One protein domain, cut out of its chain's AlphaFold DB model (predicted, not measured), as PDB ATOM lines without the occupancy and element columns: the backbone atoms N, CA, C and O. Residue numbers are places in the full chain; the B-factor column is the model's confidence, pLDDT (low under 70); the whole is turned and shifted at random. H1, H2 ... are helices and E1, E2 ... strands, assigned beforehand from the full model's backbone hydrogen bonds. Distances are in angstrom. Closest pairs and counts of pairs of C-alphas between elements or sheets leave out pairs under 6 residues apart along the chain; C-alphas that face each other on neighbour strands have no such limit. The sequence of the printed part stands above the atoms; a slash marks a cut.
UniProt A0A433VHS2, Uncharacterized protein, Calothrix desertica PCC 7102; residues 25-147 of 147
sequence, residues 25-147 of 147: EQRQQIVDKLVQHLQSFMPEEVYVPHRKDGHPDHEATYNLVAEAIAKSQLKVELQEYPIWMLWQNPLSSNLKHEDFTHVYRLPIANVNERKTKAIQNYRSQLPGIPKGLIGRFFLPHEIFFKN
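Overview. This is residues 25 to 147 of the 147 residues of an uncharacterized protein of Calothrix desertica PCC 7102 (UniProt A0A433VHS2). A strongly twisted sheet of four short strands runs through the domain, with two long helices at its E1 edge, H2 packed over E1 and H1 packed on H2 beyond it. Two shorter helices, H4 and H5, lie at the far end of the body, past the meeting ends of E3 and E4, and a long looping stretch, residues 82 to 96, leads to the short helix H3. The printed part has 123 residues, with five named helices and four named strands in the order H1 E1 H2 E2 H3 E3 H4 H5 E4; the sheet, E1 E2 E4 E3, is mixed, and the class is mixed, helices and strands. The whole is compact, with a radius of gyration of the C-alphas of 15.9 A and spans of 39 by 36 by 30 A.

Along the chain. H1, residues 25 to 41, begins at C-alpha 25 (213.902, 307.409, 206.858) and is 25.2 A long. E1 is residues 45 to 49, 13.7 A. H2, residues 56 to 72, is 24.2 A long. E2 is residues 77 to 81, 13.0 A; H3 is residues 97 to 100, 5.6 A; E3 is residues 103 to 107, 13.4 A. H4, residues 112 to 120, is 12.2 A long, and H5, residues 131 to 137, 10.2 A. E4, residues 141 to 146, is 16.2 A long and ends at C-alpha 146 (238.002, 299.319, 222.272).

Arrangement. H1 and H2 touch, closest at the C-alphas of Val 35 and Ala 68, 5.0 A, at a steep tilt of 58 degrees, the same way. H2 is on the sheet, over E1 and along the strands, at a height over the sheet of 9.1 A; H2 and the sheet E1 E2 E4 E3 form two layers, a helix on one face of a sheet. E1, H2 and E2 form a strand-helix-strand unit, two parallel neighbour strands with a helix between, with a right-handed crossover; N 46 and O 77 are 2.9 A apart. E2 and E4 are antiparallel, with N 145 and O 80 at 2.9 A. E4 and E3 are antiparallel, with N 106 and O 142 at 2.9 A. E2, H3 and E3 form a split unit, E4 lying between its strands, also right-handed. H3 is not on the sheet, but only just, with 4 pairs of C-alphas within 10 A. H4 and H5 are close but not clearly touching, the C-alphas of Thr 116 and Phe 137 being closest at 7.9 A. Every O i to N i+4 pair is within hydrogen-bond range in H2 and H4; H1 has 12 of 13, H5 has 1 of 3 beside 3 of 4 O i to N i+3 pairs, and H3 is too short for such a pair.

Size, cuts and confidence. The C-alphas of Glu 25 and Asn 110, the two farthest apart, are 43.6 A apart. The printed part has no cut. The link from E2 to H3 is long, 15 residues. Residues 120 to 125, of which 120 belongs to H4, stand free. The mean pLDDT of the printed part is 93.8, and residue 147, the chain's last, is under 70.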
ATOM      1  N   GLU A  25     215.035 307.514 205.940       97.62
ATOM      2  CA  GLU A  25     213.902 307.409 206.858       97.62
ATOM      3  C   GLU A  25     213.960 306.111 207.668       97.62
ATOM      4  O   GLU A  25     213.823 306.148 208.890       97.62
ATOM      5  N   GLN A  26     214.204 304.967 207.017       97.12
ATOM      6  CA  GLN A  26     214.327 303.677 207.707       97.12
ATOM      7  C   GLN A  26     215.492 303.691 208.695       97.12
ATOM      8  O   GLN A  26     215.353 303.273 209.843       97.12
ATOM      9  N   ARG A  27     216.636 304.226 208.262       97.94
ATOM     10  CA  ARG A  27     217.818 304.385 209.098       97.94
ATOM     11  C   ARG A  27     217.515 305.245 210.324       97.94
ATOM     12  O   ARG A  27     217.823 304.831 211.440       97.94
ATOM     13  N   GLN A  28     216.871 306.398 210.138       98.19
ATOM     14  CA  GLN A  28     216.503 307.284 211.242       98.19
ATOM     15  C   GLN A  28     215.544 306.594 212.221       98.19
ATOM     16  O   GLN A  28     215.760 306.672 213.426       98.19
ATOM     17  N   GLN A  29     214.551 305.850 211.726       97.75
ATOM     18  CA  GLN A  29     213.621 305.094 212.572       97.75
ATOM     19  C   GLN A  29     214.321 304.032 213.430       97.75
ATOM     20  O   GLN A  29     213.964 303.855 214.597       97.75
ATOM     21  N   ILE A  30     215.302 303.311 212.875       97.94
ATOM     22  CA  ILE A  30     216.093 302.331 213.636       97.94
ATOM     23  C   ILE A  30     216.907 303.038 214.718       97.94
ATOM     24  O   ILE A  30     216.892 302.610 215.870       97.94
ATOM     25  N   VAL A  31     217.589 304.126 214.359       98.62
ATOM     26  CA  VAL A  31     218.409 304.898 215.296       98.62
ATOM     27  C   VAL A  31     217.559 305.457 216.436       98.62
ATOM     28  O   VAL A  31     217.939 305.309 217.593       98.62
ATOM     29  N   ASP A  32     216.382 306.016 216.151       98.44
ATOM     30  CA  ASP A  32     215.491 306.566 217.181       98.44
ATOM     31  C   ASP A  32     215.010 305.482 218.154       98.44
ATOM     32  O   ASP A  32     215.010 305.679 219.371       98.44
ATOM     33  N   LYS A  33     214.669 304.294 217.638       98.00
ATOM     34  CA  LYS A  33     214.328 303.131 218.467       98.00
ATOM     35  C   LYS A  33     215.515 302.664 219.312       98.00
ATOM     36  O   LYS A  33     215.341 302.373 220.492       98.00
ATOM     37  N   LEU A  34     216.721 302.603 218.743       98.00
ATOM     38  CA  LEU A  34     217.935 302.266 219.493       98.00
ATOM     39  C   LEU A  34     218.191 303.278 220.617       98.00
ATOM     40  O   LEU A  34     218.459 302.859 221.739       98.00
ATOM     41  N   VAL A  35     218.044 304.582 220.359       98.56
ATOM     42  CA  VAL A  35     218.165 305.636 221.382       98.56
ATOM     43  C   VAL A  35     217.181 305.395 222.525       98.56
ATOM     44  O   VAL A  35     217.592 305.378 223.685       98.56
ATOM     45  N   GLN A  36     215.905 305.142 222.212       97.00
ATOM     46  CA  GLN A  36     214.884 304.837 223.220       97.00
ATOM     47  C   GLN A  36     215.250 303.600 224.051       97.00
ATOM     48  O   GLN A  36     215.116 303.614 225.276       97.00
ATOM     49  N   HIS A  37     215.750 302.541 223.409       94.94
ATOM     50  CA  HIS A  37     216.197 301.343 224.113       94.94
ATOM     51  C   HIS A  37     217.377 301.639 225.037       94.94
ATOM     52  O   HIS A  37     217.294 301.322 226.222       94.94
ATOM     53  N   LEU A  38     218.424 302.298 224.540       96.12
ATOM     54  CA  LEU A  38     219.596 302.659 225.337       96.12
ATOM     55  C   LEU A  38     219.201 303.501 226.559       96.12
ATOM     56  O   LEU A  38     219.630 303.211 227.671       96.12
ATOM     57  N   GLN A  39     218.321 304.489 226.389       96.44
ATOM     58  CA  GLN A  39     217.848 305.341 227.486       96.44
ATOM     59  C   GLN A  39     216.972 304.598 228.503       96.44
ATOM     60  O   GLN A  39     216.950 304.974 229.672       96.44
ATOM     61  N   SER A  40     216.278 303.531 228.097       93.38
ATOM     62  CA  SER A  40     215.374 302.795 228.991       93.38
ATOM     63  C   SER A  40     216.088 301.994 230.086       93.38
ATOM     64  O   SER A  40     215.512 301.781 231.152       93.38
ATOM     65  N   PHE A  41     217.332 301.561 229.849       91.75
ATOM     66  CA  PHE A  41     218.117 300.801 230.830       91.75
ATOM     67  C   PHE A  41     219.532 301.338 231.074       91.75
ATOM     68  O   PHE A  41     220.214 300.802 231.943       91.75
ATOM     69  N   MET A  42     219.949 302.395 230.365       95.19
ATOM     70  CA  MET A  42     221.205 303.133 230.567       95.19
ATOM     71  C   MET A  42     222.437 302.216 230.709       95.19
ATOM     72  O   MET A  42     223.037 302.168 231.783       95.19
ATOM     73  N   PRO A  43     222.809 301.452 229.664       94.69
ATOM     74  CA  PRO A  43     223.947 300.544 229.752       94.69
ATOM     75  C   PRO A  43     225.264 301.285 229.963       94.69
ATOM     76  O   PRO A  43     225.493 302.335 229.371       94.69
ATOM     77  N   GLU A  44     226.164 300.672 230.728       96.62
ATOM     78  CA  GLU A  44     227.564 301.105 230.814       96.62
ATOM     79  C   GLU A  44     228.368 300.640 229.591       96.62
ATOM     80  O   GLU A  44     229.253 301.353 229.124       96.62
ATOM     81  N   GLU A  45     228.026 299.476 229.030       96.06
ATOM     82  CA  GLU A  45     228.719 298.861 227.897       96.06
ATOM     83  C   GLU A  45     227.724 298.369 226.838       96.06
ATOM     84  O   GLU A  45     226.664 297.823 227.159       96.06
ATOM     85  N   VAL A  46     228.089 298.509 225.563       97.12
ATOM     86  CA  VAL A  46     227.352 297.953 224.421       97.12
ATOM     87  C   VAL A  46     228.318 297.187 223.529       97.12
ATOM     88  O   VAL A  46     229.378 297.693 223.179       97.12
ATOM     89  N   TYR A  47     227.937 295.970 223.141       97.38
ATOM     90  CA  TYR A  47     228.759 295.068 222.337       97.38
ATOM     91  C   TYR A  47     228.187 294.943 220.923       97.38
ATOM     92  O   TYR A  47     227.010 294.615 220.770       97.38
ATOM     93  N   VAL A  48     229.007 295.169 219.895       97.81
ATOM     94  CA  VAL A  48     228.599 295.133 218.476       97.81
ATOM     95  C   VAL A  48     229.622 294.406 217.599       97.81
ATOM     96  O   VAL A  48     230.782 294.284 217.994       97.81
ATOM     97  N   PRO A  49     229.243 293.933 216.396       97.31
ATOM     98  CA  PRO A  49     230.216 293.459 215.420       97.31
ATOM     99  C   PRO A  49     231.243 294.539 215.061       97.31
ATOM    100  O   PRO A  49     230.943 295.731 215.107       97.31
ATOM    101  N   HIS A  50     232.444 294.117 214.669       96.19
ATOM    102  CA  HIS A  50     233.514 295.040 214.299       96.19
ATOM    103  C   HIS A  50     233.150 295.912 213.080       96.19
ATOM    104  O   HIS A  50     232.562 295.449 212.103       96.19
ATOM    105  N   ARG A  51     233.564 297.180 213.081       95.25
ATOM    106  CA  ARG A  51     233.287 298.165 212.016       95.25
ATOM    107  C   ARG A  51     233.896 297.827 210.653       95.25
ATOM    108  O   ARG A  51     233.519 298.412 209.647       95.25
ATOM    109  N   LYS A  52     234.867 296.911 210.640       94.31
ATOM    110  CA  LYS A  52     235.492 296.315 209.446       94.31
ATOM    111  C   LYS A  52     235.328 294.796 209.437       94.31
ATOM    112  O   LYS A  52     236.288 294.077 209.162       94.31
ATOM    113  N   ASP A  53     234.177 294.283 209.870       94.12
ATOM    114  CA  ASP A  53     233.957 292.837 209.940       94.12
ATOM    115  C   ASP A  53     233.921 292.183 208.551       94.12
ATOM    116  O   ASP A  53     234.297 291.021 208.415       94.12
ATOM    117  N   GLY A  54     233.570 292.934 207.501       92.56
ATOM    118  CA  GLY A  54     233.472 292.455 206.122       92.56
ATOM    119  C   GLY A  54     232.096 291.894 205.758       92.56
ATOM    120  O   GLY A  54     231.831 291.653 204.582       92.56
ATOM    121  N   HIS A  55     231.202 291.714 206.738       93.69
ATOM    122  CA  HIS A  55     229.798 291.401 206.488       93.69
ATOM    123  C   HIS A  55     228.962 292.692 206.462       93.69
ATOM    124  O   HIS A  55     228.960 293.416 207.464       93.69
ATOM    125  N   PRO A  56     228.201 292.968 205.384       95.12
ATOM    126  CA  PRO A  56     227.470 294.223 205.221       95.12
ATOM    127  C   PRO A  56     226.603 294.621 206.419       95.12
ATOM    128  O   PRO A  56     226.713 295.731 206.942       95.12
ATOM    129  N   ASP A  57     225.794 293.682 206.911       97.44
ATOM    130  CA  ASP A  57     224.895 293.934 208.038       97.44
ATOM    131  C   ASP A  57     225.622 294.127 209.371       97.44
ATOM    132  O   ASP A  57     225.128 294.842 210.242       97.44
ATOM    133  N   HIS A  58     226.807 293.537 209.540       97.38
ATOM    134  CA  HIS A  58     227.601 293.712 210.755       97.38
ATOM    135  C   HIS A  58     228.143 295.142 210.833       97.38
ATOM    136  O   HIS A  58     227.999 295.807 211.858       97.38
ATOM    137  N   GLU A  59     228.681 295.645 209.725       97.25
ATOM    138  CA  GLU A  59     229.194 297.013 209.635       97.25
ATOM    139  C   GLU A  59     228.059 298.046 209.712       97.25
ATOM    140  O   GLU A  59     228.184 299.069 210.387       97.25
ATOM    141  N   ALA A  60     226.908 297.767 209.090       98.06
ATOM    142  CA  ALA A  60     225.718 298.603 209.233       98.06
ATOM    143  C   ALA A  60     225.219 298.639 210.688       98.06
ATOM    144  O   ALA A  60     224.903 299.715 211.197       98.06
ATOM    145  N   THR A  61     225.209 297.493 211.378       98.25
ATOM    146  CA  THR A  61     224.854 297.403 212.804       98.25
ATOM    147  C   THR A  61     225.781 298.260 213.660       98.25
ATOM    148  O   THR A  61     225.289 299.046 214.468       98.25
ATOM    149  N   TYR A  62     227.101 298.173 213.449       98.06
ATOM    150  CA  TYR A  62     228.068 299.044 214.125       98.06
ATOM    151  C   TYR A  62     227.706 300.525 213.940       98.06
ATOM    152  O   TYR A  62     227.563 301.257 214.919       98.06
ATOM    153  N   ASN A  63     227.482 300.960 212.695       98.25
ATOM    154  CA  ASN A  63     227.193 302.361 212.383       98.25
ATOM    155  C   ASN A  63     225.878 302.855 213.012       98.25
ATOM    156  O   ASN A  63     225.825 303.965 213.544       98.25
ATOM    157  N   LEU A  64     224.822 302.039 212.965       98.56
ATOM    158  CA  LEU A  64     223.515 302.354 213.553       98.56
ATOM    159  C   LEU A  64     223.605 302.503 215.078       98.56
ATOM    160  O   LEU A  64     223.050 303.447 215.641       98.56
ATOM    161  N   VAL A  65     224.322 301.594 215.744       98.31
ATOM    162  CA  VAL A  65     224.486 301.614 217.203       98.31
ATOM    163  C   VAL A  65     225.394 302.758 217.648       98.31
ATOM    164  O   VAL A  65     225.049 303.456 218.599       98.31
ATOM    165  N   ALA A  66     226.509 303.002 216.955       98.00
ATOM    166  CA  ALA A  66     227.405 304.115 217.262       98.00
ATOM    167  C   ALA A  66     226.680 305.469 217.163       98.00
ATOM    168  O   ALA A  66     226.813 306.316 218.049       98.00
ATOM    169  N   GLU A  67     225.848 305.656 216.133       98.38
ATOM    170  CA  GLU A  67     225.022 306.859 216.021       98.38
ATOM    171  C   GLU A  67     223.979 306.955 217.137       98.38
ATOM    172  O   GLU A  67     223.786 308.032 217.705       98.38
ATOM    173  N   ALA A  68     223.312 305.849 217.471       98.50
ATOM    174  CA  ALA A  68     222.336 305.839 218.552       98.50
ATOM    175  C   ALA A  68     222.978 306.179 219.905       98.50
ATOM    176  O   ALA A  68     222.409 306.959 220.663       98.50
ATOM    177  N   ILE A  69     224.183 305.678 220.190       98.12
ATOM    178  CA  ILE A  69     224.940 306.053 221.392       98.12
ATOM    179  C   ILE A  69     225.217 307.559 221.389       98.12
ATOM    180  O   ILE A  69     224.866 308.234 222.358       98.12
ATOM    181  N   ALA A  70     225.738 308.109 220.287       97.56
ATOM    182  CA  ALA A  70     226.011 309.543 220.171       97.56
ATOM    183  C   ALA A  70     224.748 310.406 220.377       97.56
ATOM    184  O   ALA A  70     224.788 311.403 221.097       97.56
ATOM    185  N   LYS A  71     223.608 310.001 219.800       98.38
ATOM    186  CA  LYS A  71     222.316 310.692 219.956       98.38
ATOM    187  C   LYS A  71     221.684 310.505 221.337       98.38
ATOM    188  O   LYS A  71     220.950 311.382 221.783       98.38
ATOM    189  N   SER A  72     221.964 309.396 222.023       97.81
ATOM    190  CA  SER A  72     221.406 309.111 223.352       97.81
ATOM    191  C   SER A  72     221.957 310.016 224.453       97.81
ATOM    192  O   SER A  72     221.315 310.137 225.496       97.81
ATOM    193  N   GLN A  73     223.123 310.638 224.218       95.56
ATOM    194  CA  GLN A  73     223.893 311.427 225.192       95.56
ATOM    195  C   GLN A  73     224.313 310.638 226.446       95.56
ATOM    196  O   GLN A  73     224.711 311.222 227.454       95.56
ATOM    197  N   LEU A  74     224.251 309.306 226.388       96.44
ATOM    198  CA  LEU A  74     224.742 308.432 227.442       96.44
ATOM    199  C   LEU A  74     226.253 308.243 227.322       96.44
ATOM    200  O   LEU A  74     226.817 308.207 226.227       96.44
ATOM    201  N   LYS A  75     226.909 308.052 228.467       96.25
ATOM    202  CA  LYS A  75     228.297 307.597 228.510       96.25
ATOM    203  C   LYS A  75     228.310 306.069 228.456       96.25
ATOM    204  O   LYS A  75     228.081 305.428 229.473       96.25
ATOM    205  N   VAL A  76     228.570 305.525 227.271       96.56
ATOM    206  CA  VAL A  76     228.582 304.081 226.997       96.56
ATOM    207  C   VAL A  76     229.942 303.687 226.431       96.56
ATOM    208  O   VAL A  76     230.424 304.327 225.497       96.56
ATOM    209  N   GLU A  77     230.551 302.625 226.954       96.19
ATOM    210  CA  GLU A  77     231.699 301.989 226.308       96.19
ATOM    211  C   GLU A  77     231.219 301.094 225.158       96.19
ATOM    212  O   GLU A  77     230.527 300.096 225.374       96.19
ATOM    213  N   LEU A  78     231.602 301.431 223.925       96.88
ATOM    214  CA  LEU A  78     231.324 300.601 222.755       96.88
ATOM    215  C   LEU A  78     232.438 299.559 222.583       96.88
ATOM    216  O   LEU A  78     233.593 299.906 222.350       96.88
ATOM    217  N   GLN A  79     232.078 298.285 222.705       97.12
ATOM    218  CA  GLN A  79     232.968 297.139 222.550       97.12
ATOM    219  C   GLN A  79     232.688 296.446 221.215       97.12
ATOM    220  O   GLN A  79     231.558 296.046 220.935       97.12
ATOM    221  N   GLU A  80     233.716 296.258 220.396       97.31
ATOM    222  CA  GLU A  80     233.578 295.581 219.105       97.31
ATOM    223  C   GLU A  80     234.055 294.128 219.194       97.31
ATOM    224  O   GLU A  80     235.125 293.864 219.744       97.31
ATOM    225  N   TYR A  81     233.312 293.179 218.621       96.31
ATOM    226  CA  TYR A  81     233.737 291.784 218.488       96.31
ATOM    227  C   TYR A  81     233.909 291.373 217.013       96.31
ATOM    228  O   TYR A  81     233.041 291.636 216.178       96.31
ATOM    229  N   PRO A  82     235.015 290.695 216.660       94.31
ATOM    230  CA  PRO A  82     235.281 290.260 215.290       94.31
ATOM    231  C   PRO A  82     234.632 288.896 215.000       94.31
ATOM    232  O   PRO A  82     235.065 287.872 215.539       94.31
ATOM    233  N   ILE A  83     233.654 288.845 214.097       93.19
ATOM    234  CA  ILE A  83     233.088 287.585 213.597       93.19
ATOM    235  C   ILE A  83     233.804 287.185 212.309       93.19
ATOM    236  O   ILE A  83     234.561 286.213 212.309       93.19
ATOM    237  N   TRP A  84     233.627 287.962 211.242       91.94
ATOM    238  CA  TRP A  84     234.210 287.705 209.927       91.94
ATOM    239  C   TRP A  84     235.543 288.412 209.704       91.94
ATOM    240  O   TRP A  84     236.311 287.959 208.858       91.94
ATOM    241  N   MET A  85     235.872 289.441 210.498       90.12
ATOM    242  CA  MET A  85     237.102 290.234 210.351       90.12
ATOM    243  C   MET A  85     238.362 289.373 210.177       90.12
ATOM    244  O   MET A  85     239.155 289.596 209.267       90.12
ATOM    245  N   LEU A  86     238.535 288.353 211.025       85.19
ATOM    246  CA  LEU A  86     239.723 287.483 211.022       85.19
ATOM    247  C   LEU A  86     239.646 286.328 210.010       85.19
ATOM    248  O   LEU A  86     240.540 285.486 209.973       85.19
ATOM    249  N   TRP A  87     238.571 286.260 209.228       86.31
ATOM    250  CA  TRP A  87     238.351 285.268 208.174       86.31
ATOM    251  C   TRP A  87     238.304 285.907 206.776       86.31
ATOM    252  O   TRP A  87     238.096 285.216 205.778       86.31
ATOM    253  N   GLN A  88     238.497 287.224 206.680       83.94
ATOM    254  CA  GLN A  88     238.616 287.905 205.397       83.94
ATOM    255  C   GLN A  88     239.859 287.425 204.640       83.94
ATOM    256  O   GLN A  88     240.882 287.081 205.233       83.94
ATOM    257  N   ASN A  89     239.781 287.433 203.308       80.62
ATOM    258  CA  ASN A  89     240.935 287.139 202.471       80.62
ATOM    259  C   ASN A  89     241.994 288.245 202.662       80.62
ATOM    260  O   ASN A  89     241.711 289.399 202.328       80.62
ATOM    261  N   PRO A  90     243.212 287.922 203.140       77.06
ATOM    262  CA  PRO A  90     244.239 288.924 203.425       77.06
ATOM    263  C   PRO A  90     244.678 289.709 202.183       77.06
ATOM    264  O   PRO A  90     245.145 290.835 202.308       77.06
ATOM    265  N   LEU A  91     244.503 289.150 200.978       77.12
ATOM    266  CA  LEU A  91     244.830 289.826 199.719       77.12
ATOM    267  C   LEU A  91     243.784 290.868 199.295       77.12
ATOM    268  O   LEU A  91     244.079 291.704 198.448       77.12
ATOM    269  N   SER A  92     242.570 290.815 199.848       76.75
ATOM    270  CA  SER A  92     241.477 291.742 199.519       76.75
ATOM    271  C   SER A  92     240.939 292.506 200.730       76.75
ATOM    272  O   SER A  92     240.016 293.302 200.588       76.75
ATOM    273  N   SER A  93     241.469 292.249 201.927       82.06
ATOM    274  CA  SER A  93     241.053 292.938 203.142       82.06
ATOM    275  C   SER A  93     241.662 294.339 203.205       82.06
ATOM    276  O   SER A  93     242.859 294.505 202.981       82.06
ATOM    277  N   ASN A  94     240.871 295.330 203.614       84.31
ATOM    278  CA  ASN A  94     241.344 296.694 203.893       84.31
ATOM    279  C   ASN A  94     241.826 296.871 205.348       84.31
ATOM    280  O   ASN A  94     241.815 297.983 205.888       84.31
ATOM    281  N   LEU A  95     242.192 295.765 206.005       88.56
ATOM    282  CA  LEU A  95     242.672 295.751 207.381       88.56
ATOM    283  C   LEU A  95     244.118 296.241 207.434       88.56
ATOM    284  O   LEU A  95     244.978 295.796 206.677       88.56
ATOM    285  N   LYS A  96     244.384 297.159 208.355       88.44
ATOM    286  CA  LYS A  96     245.698 297.756 208.587       88.44
ATOM    287  C   LYS A  96     246.134 297.493 210.020       88.44
ATOM    288  O   LYS A  96     245.314 297.209 210.884       88.44
ATOM    289  N   HIS A  97     247.424 297.657 210.299       85.69
ATOM    290  CA  HIS A  97     247.961 297.498 211.655       85.69
ATOM    291  C   HIS A  97     247.231 298.376 212.693       85.69
ATOM    292  O   HIS A  97     246.990 297.940 213.815       85.69
ATOM    293  N   GLU A  98     246.837 299.594 212.310       88.06
ATOM    294  CA  GLU A  98     246.062 300.516 213.155       88.06
ATOM    295  C   GLU A  98     244.734 299.925 213.654       88.06
ATOM    296  O   GLU A  98     244.326 300.218 214.776       88.06
ATOM    297  N   ASP A  99     244.113 299.019 212.890       88.19
ATOM    298  CA  ASP A  99     242.857 298.358 213.262       88.19
ATOM    299  C   ASP A  99     243.023 297.344 214.406       88.19
ATOM    300  O   ASP A  99     242.034 296.871 214.955       88.19
ATOM    301  N   PHE A 100     244.259 297.016 214.795       88.50
ATOM    302  CA  PHE A 100     244.566 296.062 215.868       88.50
ATOM    303  C   PHE A 100     245.157 296.725 217.121       88.50
ATOM    304  O   PHE A 100     245.592 296.035 218.038       88.50
ATOM    305  N   THR A 101     245.181 298.058 217.179       85.81
ATOM    306  CA  THR A 101     245.876 298.816 218.239       85.81
ATOM    307  C   THR A 101     245.217 298.731 219.615       85.81
ATOM    308  O   THR A 101     245.910 298.831 220.624       85.81
ATOM    309  N   HIS A 102     243.910 298.469 219.672       90.56
ATOM    310  CA  HIS A 102     243.131 298.427 220.915       90.56
ATOM    311  C   HIS A 102     242.431 297.081 221.125       90.56
ATOM    312  O   HIS A 102     241.312 297.009 221.638       90.56
ATOM    313  N   VAL A 103     243.092 296.000 220.706       94.50
ATOM    314  CA  VAL A 103     242.599 294.635 220.884       94.50
ATOM    315  C   VAL A 103     242.928 294.120 222.282       94.50
ATOM    316  O   VAL A 103     244.050 294.259 222.772       94.50
ATOM    317  N   TYR A 104     241.969 293.463 222.923       95.12
ATOM    318  CA  TYR A 104     242.209 292.754 224.171       95.12
ATOM    319  C   TYR A 104     241.522 291.394 224.185       95.12
ATOM    320  O   TYR A 104     240.562 291.121 223.463       95.12
ATOM    321  N   ARG A 105     242.064 290.513 225.025       95.94
ATOM    322  CA  ARG A 105     241.582 289.151 225.215       95.94
ATOM    323  C   ARG A 105     240.874 289.056 226.558       95.94
ATOM    324  O   ARG A 105     241.494 289.314 227.585       95.94
ATOM    325  N   LEU A 106     239.617 288.627 226.552       96.00
ATOM    326  CA  LEU A 106     238.839 288.396 227.767       96.00
ATOM    327  C   LEU A 106     238.807 286.895 228.085       96.00
ATOM    328  O   LEU A 106     238.216 286.138 227.315       96.00
ATOM    329  N   PRO A 107     239.415 286.421 229.185       97.62
ATOM    330  CA  PRO A 107     239.264 285.037 229.622       97.62
ATOM    331  C   PRO A 107     237.812 284.749 230.024       97.62
ATOM    332  O   PRO A 107     237.252 285.442 230.867       97.62
ATOM    333  N   ILE A 108     237.218 283.698 229.455       97.00
ATOM    334  CA  ILE A 108     235.824 283.291 229.722       97.00
ATOM    335  C   ILE A 108     235.712 281.816 230.126       97.00
ATOM    336  O   ILE A 108     234.652 281.208 229.998       97.00
ATOM    337  N   ALA A 109     236.805 281.206 230.594       96.00
ATOM    338  CA  ALA A 109     236.839 279.786 230.952       96.00
ATOM    339  C   ALA A 109     235.734 279.396 231.956       96.00
ATOM    340  O   ALA A 109     235.128 278.339 231.824       96.00
ATOM    341  N   ASN A 110     235.414 280.287 232.899       96.81
ATOM    342  CA  ASN A 110     234.367 280.094 233.908       96.81
ATOM    343  C   ASN A 110     232.930 280.064 233.345       96.81
ATOM    344  O   ASN A 110     232.029 279.569 234.017       96.81
ATOM    345  N   VAL A 111     232.694 280.588 232.138       95.81
ATOM    346  CA  VAL A 111     231.369 280.639 231.491       95.81
ATOM    347  C   VAL A 111     231.345 279.954 230.121       95.81
ATOM    348  O   VAL A 111     230.309 279.946 229.453       95.81
ATOM    349  N   ASN A 112     232.454 279.334 229.707       95.38
ATOM    350  CA  ASN A 112     232.605 278.707 228.394       95.38
ATOM    351  C   ASN A 112     231.551 277.611 228.146       95.38
ATOM    352  O   ASN A 112     230.992 277.537 227.053       95.38
ATOM    353  N   GLU A 113     231.188 276.824 229.165       96.38
ATOM    354  CA  GLU A 113     230.146 275.798 229.029       96.38
ATOM    355  C   GLU A 113     228.777 276.413 228.680       96.38
ATOM    356  O   GLU A 113     228.051 275.896 227.828       96.38
ATOM    357  N   ARG A 114     228.434 277.559 229.284       96.38
ATOM    358  CA  ARG A 114     227.181 278.277 228.991       96.38
ATOM    359  C   ARG A 114     227.172 278.794 227.555       96.38
ATOM    360  O   ARG A 114     226.176 278.609 226.858       96.38
ATOM    361  N   LYS A 115     228.283 279.383 227.099       96.12
ATOM    362  CA  LYS A 115     228.458 279.827 225.707       96.12
ATOM    363  C   LYS A 115     228.334 278.651 224.732       96.12
ATOM    364  O   LYS A 115     227.597 278.737 223.754       96.12
ATOM    365  N   THR A 116     228.992 277.534 225.039       95.62
ATOM    366  CA  THR A 116     228.956 276.303 224.237       95.62
ATOM    367  C   THR A 116     227.525 275.803 224.057       95.62
ATOM    368  O   THR A 116     227.088 275.597 222.924       95.62
ATOM    369  N   LYS A 117     226.763 275.688 225.153       96.81
ATOM    370  CA  LYS A 117     225.346 275.299 225.106       96.81
ATOM    371  C   LYS A 117     224.516 276.283 224.280       96.81
ATOM    372  O   LYS A 117     223.688 275.846 223.488       96.81
ATOM    373  N   ALA A 118     224.745 277.591 224.421       95.25
ATOM    374  CA  ALA A 118     224.033 278.607 223.643       95.25
ATOM    375  C   ALA A 118     224.267 278.439 222.131       95.25
ATOM    376  O   ALA A 118     223.302 278.330 221.379       95.25
ATOM    377  N   ILE A 119     225.525 278.313 221.693       95.19
ATOM    378  CA  ILE A 119     225.888 278.129 220.276       95.19
ATOM    379  C   ILE A 119     225.281 276.845 219.700       95.19
ATOM    380  O   ILE A 119     224.774 276.842 218.579       95.19
ATOM    381  N   GLN A 120     225.278 275.756 220.471       95.56
ATOM    382  CA  GLN A 120     224.731 274.465 220.040       95.56
ATOM    383  C   GLN A 120     223.215 274.488 219.762       95.56
ATOM    384  O   GLN A 120     222.708 273.578 219.101       95.56
ATOM    385  N   ASN A 121     222.483 275.517 220.210       96.44
ATOM    386  CA  ASN A 121     221.071 275.686 219.855       96.44
ATOM    387  C   ASN A 121     220.864 276.142 218.401       96.44
ATOM    388  O   ASN A 121     219.809 275.872 217.831       96.44
ATOM    389  N   TYR A 122     221.866 276.746 217.752       94.81
ATOM    390  CA  TYR A 122     221.780 277.231 216.368       94.81
ATOM    391  C   TYR A 122     222.009 276.110 215.339       94.81
ATOM    392  O   TYR A 122     222.795 276.239 214.402       94.81
ATOM    393  N   ARG A 123     221.311 274.979 215.511       95.62
ATOM    394  CA  ARG A 123     221.526 273.730 214.754       95.62
ATOM    395  C   ARG A 123     221.410 273.894 213.237       95.62
ATOM    396  O   ARG A 123     222.114 273.200 212.514       95.62
ATOM    397  N   SER A 124     220.548 274.794 212.765       96.25
ATOM    398  CA  SER A 124     220.388 275.086 211.333       96.25
ATOM    399  C   SER A 124     221.505 275.962 210.758       96.25
ATOM    400  O   SER A 124     221.735 275.913 209.556       96.25
ATOM    401  N   GLN A 125     222.214 276.725 211.596       93.19
ATOM    402  CA  GLN A 125     223.271 277.647 211.169       93.19
ATOM    403  C   GLN A 125     224.648 276.986 211.168       93.19
ATOM    404  O   GLN A 125     225.441 277.210 210.261       93.19
ATOM    405  N   LEU A 126     224.931 276.134 212.161       92.31
ATOM    406  CA  LEU A 126     226.247 275.506 212.322       92.31
ATOM    407  C   LEU A 126     226.764 274.784 211.062       92.31
ATOM    408  O   LEU A 126     227.949 274.922 210.774       92.31
ATOM    409  N   PRO A 127     225.944 274.062 210.271       93.75
ATOM    410  CA  PRO A 127     226.425 273.441 209.036       93.75
ATOM    411  C   PRO A 127     226.885 274.441 207.963       93.75
ATOM    412  O   PRO A 127     227.684 274.068 207.106       93.75
ATOM    413  N   GLY A 128     226.392 275.685 207.994       90.62
ATOM    414  CA  GLY A 128     226.694 276.725 207.006       90.62
ATOM    415  C   GLY A 128     227.944 277.557 207.308       90.62
ATOM    416  O   GLY A 128     228.364 278.343 206.462       90.62
ATOM    417  N   ILE A 129     228.558 277.398 208.485       89.81
ATOM    418  CA  ILE A 129     229.714 278.200 208.909       89.81
ATOM    419  C   ILE A 129     231.010 277.386 208.720       89.81
ATOM    420  O   ILE A 129     231.052 276.199 209.058       89.81
ATOM    421  N   PRO A 130     232.111 277.986 208.219       91.00
ATOM    422  CA  PRO A 130     233.394 277.297 208.110       91.00
ATOM    423  C   PRO A 130     233.853 276.703 209.449       91.00
ATOM    424  O   PRO A 130     233.891 277.392 210.466       91.00
ATOM    425  N   LYS A 131     234.279 275.432 209.456       89.69
ATOM    426  CA  LYS A 131     234.679 274.726 210.694       89.69
ATOM    427  C   LYS A 131     235.774 275.452 211.482       89.69
ATOM    428  O   LYS A 131     235.724 275.469 212.710       89.69
ATOM    429  N   GLY A 132     236.745 276.054 210.790       87.50
ATOM    430  CA  GLY A 132     237.809 276.829 211.437       87.50
ATOM    431  C   GLY A 132     237.281 278.080 212.147       87.50
ATOM    432  O   GLY A 132     237.728 278.383 213.251       87.50
ATOM    433  N   LEU A 133     236.272 278.741 211.573       89.94
ATOM    434  CA  LEU A 133     235.588 279.867 212.207       89.94
ATOM    435  C   LEU A 133     234.758 279.402 213.413       89.94
ATOM    436  O   LEU A 133     234.867 279.982 214.490       89.94
ATOM    437  N   ILE A 134     234.007 278.303 213.275       91.06
ATOM    438  CA  ILE A 134     233.226 277.709 214.375       91.06
ATOM    439  C   ILE A 134     234.118 277.363 215.573       91.06
ATOM    440  O   ILE A 134     233.756 277.651 216.712       91.06
ATOM    441  N   GLY A 135     235.287 276.758 215.333       92.38
ATOM    442  CA  GLY A 135     236.211 276.351 216.396       92.38
ATOM    443  C   GLY A 135     236.613 277.509 217.314       92.38
ATOM    444  O   GLY A 135     236.748 277.327 218.524       92.38
ATOM    445  N   ARG A 136     236.706 278.726 216.764       91.81
ATOM    446  CA  ARG A 136     237.010 279.940 217.524       91.81
ATOM    447  C   ARG A 136     235.954 280.251 218.583       91.81
ATOM    448  O   ARG A 136     236.298 280.703 219.673       91.81
ATOM    449  N   PHE A 137     234.680 279.980 218.304       91.44
ATOM    450  CA  PHE A 137     233.605 280.265 219.250       91.44
ATOM    451  C   PHE A 137     233.654 279.383 220.508       91.44
ATOM    452  O   PHE A 137     233.051 279.745 221.516       91.44
ATOM    453  N   PHE A 138     234.414 278.287 220.502       94.38
ATOM    454  CA  PHE A 138     234.568 277.399 221.659       94.38
ATOM    455  C   PHE A 138     235.845 277.652 222.474       94.38
ATOM    456  O   PHE A 138     236.086 276.971 223.472       94.38
ATOM    457  N   LEU A 139     236.658 278.647 222.105       94.81
ATOM    458  CA  LEU A 139     237.868 278.998 222.850       94.81
ATOM    459  C   LEU A 139     237.541 279.502 224.273       94.81
ATOM    460  O   LEU A 139     236.500 280.124 224.496       94.81
ATOM    461  N   PRO A 140     238.442 279.312 225.260       96.50
ATOM    462  CA  PRO A 140     238.232 279.760 226.644       96.50
ATOM    463  C   PRO A 140     238.419 281.279 226.821       96.50
ATOM    464  O   PRO A 140     238.703 281.753 227.920       96.50
ATOM    465  N   HIS A 141     238.327 282.045 225.735       96.25
ATOM    466  CA  HIS A 141     238.486 283.491 225.712       96.25
ATOM    467  C   HIS A 141     237.720 284.110 224.541       96.25
ATOM    468  O   HIS A 141     237.506 283.446 223.528       96.25
ATOM    469  N   GLU A 142     237.406 285.393 224.672       95.75
ATOM    470  CA  GLU A 142     236.945 286.255 223.584       95.75
ATOM    471  C   GLU A 142     238.017 287.268 223.203       95.75
ATOM    472  O   GLU A 142     238.975 287.498 223.948       95.75
ATOM    473  N   ILE A 143     237.828 287.880 222.039       95.44
ATOM    474  CA  ILE A 143     238.620 289.010 221.568       95.44
ATOM    475  C   ILE A 143     237.664 290.174 221.358       95.44
ATOM    476  O   ILE A 143     236.657 290.009 220.673       95.44
ATOM    477  N   PHE A 144     238.013 291.330 221.908       96.56
ATOM    478  CA  PHE A 144     237.273 292.571 221.728       96.56
ATOM    479  C   PHE A 144     238.220 293.701 221.335       96.56
ATOM    480  O   PHE A 144     239.424 293.630 221.595       96.56
ATOM    481  N   PHE A 145     237.662 294.744 220.732       95.38
ATOM    482  CA  PHE A 145     238.355 295.987 220.422       95.38
ATOM    483  C   PHE A 145     237.670 297.137 221.157       95.38
ATOM    484  O   PHE A 145     236.439 297.184 221.222       95.38
ATOM    485  N   LYS A 146     238.475 298.046 221.713       87.81
ATOM    486  CA  LYS A 146     238.002 299.319 222.272       87.81
ATOM    487  C   LYS A 146     238.293 300.441 221.276       87.81
ATOM    488  O   LYS A 146     239.407 300.507 220.769       87.81
ATOM    489  N   ASN A 147     237.320 301.307 221.006       68.44
ATOM    490  CA  ASN A 147     237.581 302.606 220.369       68.44
ATOM    491  C   ASN A 147     237.745 303.697 221.425       68.44
ATOM    492  O   ASN A 147     237.156 303.548 222.521       68.44
TER     493      ASN A 147